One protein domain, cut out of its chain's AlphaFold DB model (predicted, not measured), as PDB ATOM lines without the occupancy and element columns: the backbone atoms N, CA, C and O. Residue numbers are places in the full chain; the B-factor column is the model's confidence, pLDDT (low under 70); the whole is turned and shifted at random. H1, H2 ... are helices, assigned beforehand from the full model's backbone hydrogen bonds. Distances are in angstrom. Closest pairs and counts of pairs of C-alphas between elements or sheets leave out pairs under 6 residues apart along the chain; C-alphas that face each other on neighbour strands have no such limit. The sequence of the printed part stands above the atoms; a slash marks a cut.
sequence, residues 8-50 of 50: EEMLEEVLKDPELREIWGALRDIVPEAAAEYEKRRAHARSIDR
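AT A GLANCE: This is residues 8 to 50 of the 50 residues of an uncharacterized protein of Methanosarcinales archaeon ANME-2c ERB4 (UniProt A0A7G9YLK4). Three helices, joined end to end, make a flat, open triangle: H2 is one side, H1 and H3 turn back from its two ends, and the start of H1 comes close to H3 near Arg 42. The 43 printed residues hold H1, H2 and H3 in that order, all helix, with no named strand. The whole is only just loose, close to compact, with a radius of gyration of the C-alphas of 11.4 A and spans of 32 by 22 by 10 A.

HOW THE PARTS SIT: Start at H1, residues 8 to 14; it is close to but not clearly touching H2, residues 18 to 30, where the C-alphas of Val 14 and Leu 20, their closest, are 7.0 A apart. They run opposite ways at a steep tilt of 59 degrees. H2 is likewise close to but not clearly touching H3, residues 32 to 48; their closest C-alphas, Arg 28 and Ala 35, are 5.5 A apart, at a steep tilt of 65 degrees. In H1, H2 and H3 every O i to N i+4 pair is within hydrogen-bond range.

IN THESE COORDINATES: Find C-alpha 8 at (33.376, -6.298, -41.190), where H1 begins. H2 runs 18.8 A; H3 runs 24.6 A to C-alpha 48 at (29.326, 5.558, -46.210).

THE WHOLE: The printed part has no cut, and both links are tight. Look for pLDDT under 70 at residues 45 to 46 and 48 to 50.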
ATOM      1  N   GLU A   8      34.436  -6.553 -42.167       80.75
ATOM      2  CA  GLU A   8      33.376  -6.298 -41.190       80.75
ATOM      3  C   GLU A   8      32.269  -7.349 -41.243       80.75
ATOM      4  O   GLU A   8      31.887  -7.870 -40.195       80.75
ATOM      5  N   GLU A   9      31.782  -7.705 -42.435       83.12
ATOM      6  CA  GLU A   9      30.773  -8.758 -42.592       83.12
ATOM      7  C   GLU A   9      31.313 -10.118 -42.115       83.12
ATOM      8  O   GLU A   9      30.605 -10.855 -41.432       83.12
ATOM      9  N   MET A  10      32.577 -10.445 -42.404       86.50
ATOM     10  CA  MET A  10      33.210 -11.669 -41.903       86.50
ATOM     11  C   MET A  10      33.232 -11.707 -40.380       86.50
ATOM     12  O   MET A  10      32.911 -12.732 -39.783       86.50
ATOM     13  N   LEU A  11      33.598 -10.597 -39.741       82.50
ATOM     14  CA  LEU A  11      33.634 -10.531 -38.290       82.50
ATOM     15  C   LEU A  11      32.226 -10.615 -37.684       82.50
ATOM     16  O   LEU A  11      32.041 -11.297 -36.680       82.50
ATOM     17  N   GLU A  12      31.226  -9.974 -38.294       86.06
ATOM     18  CA  GLU A  12      29.829 -10.107 -37.867       86.06
ATOM     19  C   GLU A  12      29.345 -11.564 -37.941       86.06
ATOM     20  O   GLU A  12      28.663 -12.017 -37.020       86.06
ATOM     21  N   GLU A  13      29.730 -12.316 -38.975       89.00
ATOM     22  CA  GLU A  13      29.436 -13.752 -39.079       89.00
ATOM     23  C   GLU A  13      30.177 -14.579 -38.021       89.00
ATOM     24  O   GLU A  13      29.570 -15.427 -37.370       89.00
ATOM     25  N   VAL A  14      31.466 -14.308 -37.795       88.19
ATOM     26  CA  VAL A  14      32.288 -14.993 -36.781       88.19
ATOM     27  C   VAL A  14      31.727 -14.784 -35.372       88.19
ATOM     28  O   VAL A  14      31.672 -15.720 -34.578       88.19
ATOM     29  N   LEU A  15      31.235 -13.583 -35.066       88.56
ATOM     30  CA  LEU A  15      30.642 -13.255 -33.767       88.56
ATOM     31  C   LEU A  15      29.236 -13.844 -33.550       88.56
ATOM     32  O   LEU A  15      28.671 -13.671 -32.465       88.56
ATOM     33  N   LYS A  16      28.654 -14.541 -34.539       91.38
ATOM     34  CA  LYS A  16      27.448 -15.360 -34.322       91.38
ATOM     35  C   LYS A  16      27.754 -16.626 -33.528       91.38
ATOM     36  O   LYS A  16      26.838 -17.169 -32.908       91.38
ATOM     37  N   ASP A  17      29.007 -17.077 -33.527       95.44
ATOM     38  CA  ASP A  17      29.458 -18.159 -32.665       95.44
ATOM     39  C   ASP A  17      29.526 -17.669 -31.198       95.44
ATOM     40  O   ASP A  17      30.219 -16.684 -30.910       95.44
ATOM     41  N   PRO A  18      28.805 -18.309 -30.257       93.06
ATOM     42  CA  PRO A  18      28.777 -17.884 -28.860       93.06
ATOM     43  C   PRO A  18      30.145 -17.897 -28.167       93.06
ATOM     44  O   PRO A  18      30.404 -17.006 -27.358       93.06
ATOM     45  N   GLU A  19      31.007 -18.867 -28.483       94.75
ATOM     46  CA  GLU A  19      32.334 -19.018 -27.876       94.75
ATOM     47  C   GLU A  19      33.260 -17.893 -28.350       94.75
ATOM     48  O   GLU A  19      33.897 -17.203 -27.550       94.75
ATOM     49  N   LEU A  20      33.256 -17.618 -29.657       93.00
ATOM     50  CA  LEU A  20      34.049 -16.527 -30.228       93.00
ATOM     51  C   LEU A  20      33.555 -15.157 -29.757       93.00
ATOM     52  O   LEU A  20      34.363 -14.257 -29.520       93.00
ATOM     53  N   ARG A  21      32.241 -14.994 -29.558       92.00
ATOM     54  CA  ARG A  21      31.668 -13.771 -28.985       92.00
ATOM     55  C   ARG A  21      32.138 -13.527 -27.551       92.00
ATOM     56  O   ARG A  21      32.382 -12.380 -27.183       92.00
ATOM     57  N   GLU A  22      32.244 -14.579 -26.745       92.50
ATOM     58  CA  GLU A  22      32.736 -14.493 -25.369       92.50
ATOM     59  C   GLU A  22      34.213 -14.084 -25.331       92.50
ATOM     60  O   GLU A  22      34.571 -13.129 -24.635       92.50
ATOM     61  N   ILE A  23      35.049 -14.719 -26.158       90.31
ATOM     62  CA  ILE A  23      36.472 -14.378 -26.296       90.31
ATOM     63  C   ILE A  23      36.640 -12.928 -26.761       90.31
ATOM     64  O   ILE A  23      37.436 -12.183 -26.188       90.31
ATOM     65  N   TRP A  24      35.874 -12.499 -27.766       87.75
ATOM     66  CA  TRP A  24      35.889 -11.113 -28.235       87.75
ATOM     67  C   TRP A  24      35.502 -10.125 -27.127       87.75
ATOM     68  O   TRP A  24      36.144  -9.086 -26.977       87.75
ATOM     69  N   GLY A  25      34.493 -10.462 -26.319       88.00
ATOM     70  CA  GLY A  25      34.105  -9.673 -25.151       88.00
ATOM     71  C   GLY A  25      35.247  -9.515 -24.147       88.00
ATOM     72  O   GLY A  25      35.550  -8.396 -23.745       88.00
ATOM     73  N   ALA A  26      35.937 -10.608 -23.811       88.25
ATOM     74  CA  ALA A  26      37.086 -10.568 -22.908       88.25
ATOM     75  C   ALA A  26      38.254  -9.748 -23.483       88.25
ATOM     76  O   ALA A  26      38.866  -8.950 -22.775       88.25
ATOM     77  N   LEU A  27      38.546  -9.894 -24.780       84.31
ATOM     78  CA  LEU A  27      39.592  -9.120 -25.454       84.31
ATOM     79  C   LEU A  27      39.273  -7.624 -25.489       84.31
ATOM     80  O   LEU A  27      40.178  -6.810 -25.308       84.31
ATOM     81  N   ARG A  28      38.001  -7.259 -25.672       84.25
ATOM     82  CA  ARG A  28      37.545  -5.866 -25.632       84.25
ATOM     83  C   ARG A  28      37.820  -5.207 -24.282       84.25
ATOM     84  O   ARG A  28      38.170  -4.030 -24.248       84.25
ATOM     85  N   ASP A  29      37.681  -5.961 -23.199       81.31
ATOM     86  CA  ASP A  29      37.908  -5.457 -21.845       81.31
ATOM     87  C   ASP A  29      39.408  -5.360 -21.508       81.31
ATOM     88  O   ASP A  29      39.809  -4.522 -20.701       81.31
ATOM     89  N   ILE A  30      40.249  -6.181 -22.149       84.69
ATOM     90  CA  ILE A  30      41.711  -6.184 -21.962       84.69
ATOM     91  C   ILE A  30      42.400  -5.136 -22.849       84.69
ATOM     92  O   ILE A  30      43.391  -4.540 -22.431       84.69
ATOM     93  N   VAL A  31      41.899  -4.913 -24.068       87.31
ATOM     94  CA  VAL A  31      42.521  -4.039 -25.076       87.31
ATOM     95  C   VAL A  31      41.512  -2.997 -25.587       87.31
ATOM     96  O   VAL A  31      41.031  -3.082 -26.726       87.31
ATOM     97  N   PRO A  32      41.168  -1.995 -24.759       81.00
ATOM     98  CA  PRO A  32      40.119  -1.028 -25.073       81.00
ATOM     99  C   PRO A  32      40.450  -0.153 -26.290       81.00
ATOM    100  O   PRO A  32      39.545   0.248 -27.019       81.00
ATOM    101  N   GLU A  33      41.727   0.119 -26.567       83.19
ATOM    102  CA  GLU A  33      42.152   0.926 -27.713       83.19
ATOM    103  C   GLU A  33      41.885   0.220 -29.046       83.19
ATOM    104  O   GLU A  33      41.380   0.841 -29.982       83.19
ATOM    105  N   ALA A  34      42.183  -1.081 -29.128       79.00
ATOM    106  CA  ALA A  34      41.940  -1.877 -30.331       79.00
ATOM    107  C   ALA A  34      40.436  -2.012 -30.606       79.00
ATOM    108  O   ALA A  34      39.993  -1.876 -31.747       79.00
ATOM    109  N   ALA A  35      39.641  -2.201 -29.553       81.19
ATOM    110  CA  ALA A  35      38.191  -2.217 -29.669       81.19
ATOM    111  C   ALA A  35      37.615  -0.854 -30.081       81.19
ATOM    112  O   ALA A  35      36.729  -0.791 -30.929       81.19
ATOM    113  N   ALA A  36      38.128   0.245 -29.521       84.06
ATOM    114  CA  ALA A  36      37.679   1.588 -29.873       84.06
ATOM    115  C   ALA A  36      38.006   1.948 -31.330       84.06
ATOM    116  O   ALA A  36      37.196   2.584 -32.003       84.06
ATOM    117  N   GLU A  37      39.176   1.544 -31.827       84.75
ATOM    118  CA  GLU A  37      39.550   1.708 -33.235       84.75
ATOM    119  C   GLU A  37      38.629   0.898 -34.157       84.75
ATOM    120  O   GLU A  37      38.163   1.416 -35.174       84.75
ATOM    121  N   TYR A  38      38.293  -0.337 -33.777       81.06
ATOM    122  CA  TYR A  38      37.328  -1.154 -34.511       81.06
ATOM    123  C   TYR A  38      35.936  -0.503 -34.574       81.06
ATOM    124  O   TYR A  38      35.386  -0.337 -35.662       81.06
ATOM    125  N   GLU A  39      35.381  -0.069 -33.438       81.44
ATOM    126  CA  GLU A  39      34.055   0.569 -33.396       81.44
ATOM    127  C   GLU A  39      34.007   1.862 -34.229       81.44
ATOM    128  O   GLU A  39      33.009   2.137 -34.897       81.44
ATOM    129  N   LYS A  40      35.099   2.639 -34.261       84.50
ATOM    130  CA  LYS A  40      35.217   3.820 -35.134       84.50
ATOM    131  C   LYS A  40      35.156   3.453 -36.614       84.50
ATOM    132  O   LYS A  40      34.440   4.118 -37.364       84.50
ATOM    133  N   ARG A  41      35.885   2.414 -37.035       80.88
ATOM    134  CA  ARG A  41      35.873   1.935 -38.429       80.88
ATOM    135  C   ARG A  41      34.489   1.426 -38.828       80.88
ATOM    136  O   ARG A  41      33.955   1.905 -39.825       80.88
ATOM    137  N   ARG A  42      33.857   0.624 -37.966       78.06
ATOM    138  CA  ARG A  42      32.487   0.122 -38.150       78.06
ATOM    139  C   ARG A  42      31.454   1.236 -38.280       78.06
ATOM    140  O   ARG A  42      30.575   1.194 -39.140       78.06
ATOM    141  N   ALA A  43      31.536   2.251 -37.421       80.25
ATOM    142  CA  ALA A  43      30.648   3.406 -37.495       80.25
ATOM    143  C   ALA A  43      30.846   4.195 -38.800       80.25
ATOM    144  O   ALA A  43      29.871   4.668 -39.387       80.25
ATOM    145  N   HIS A  44      32.090   4.313 -39.273       75.06
ATOM    146  CA  HIS A  44      32.413   5.000 -40.518       75.06
ATOM    147  C   HIS A  44      31.926   4.237 -41.757       75.06
ATOM    148  O   HIS A  44      31.282   4.843 -42.611       75.06
ATOM    149  N   ALA A  45      32.134   2.921 -41.828       68.25
ATOM    150  CA  ALA A  45      31.633   2.086 -42.921       68.25
ATOM    151  C   ALA A  45      30.105   2.198 -43.061       68.25
ATOM    152  O   ALA A  45      29.587   2.524 -44.128       68.25
ATOM    153  N   ARG A  46      29.380   2.104 -41.939       64.00
ATOM    154  CA  ARG A  46      27.917   2.297 -41.899       64.00
ATOM    155  C   ARG A  46      27.452   3.698 -42.298       64.00
ATOM    156  O   ARG A  46      26.290   3.867 -42.655       64.00
ATOM    157  N   SER A  47      28.320   4.703 -42.185       70.19
ATOM    158  CA  SER A  47      28.016   6.072 -42.613       70.19
ATOM    159  C   SER A  47      28.221   6.300 -44.110       70.19
ATOM    160  O   SER A  47      27.633   7.231 -44.647       70.19
ATOM    161  N   ILE A  48      29.033   5.469 -44.771       61.38
ATOM    162  CA  ILE A  48      29.326   5.558 -46.210       61.38
ATOM    163  C   ILE A  48      28.263   4.823 -47.038       61.38
ATOM    164  O   ILE A  48      27.931   5.268 -48.131       61.38
ATOM    165  N   ASP A  49      27.689   3.745 -46.504       54.38
ATOM    166  CA  ASP A  49      26.627   2.972 -47.163       54.38
ATOM    167  C   ASP A  49      25.219   3.615 -47.083       54.38
ATOM    168  O   ASP A  49      24.237   3.002 -47.508       54.38
ATOM    169  N   ARG A  50      25.086   4.837 -46.542       48.91
ATOM    170  CA  ARG A  50      23.807   5.552 -46.366       48.91
ATOM    171  C   ARG A  50      23.700   6.784 -47.259       48.91
ATOM    172  O   ARG A  50      22.588   6.999 -47.792       48.91
TER     173      ARG A  50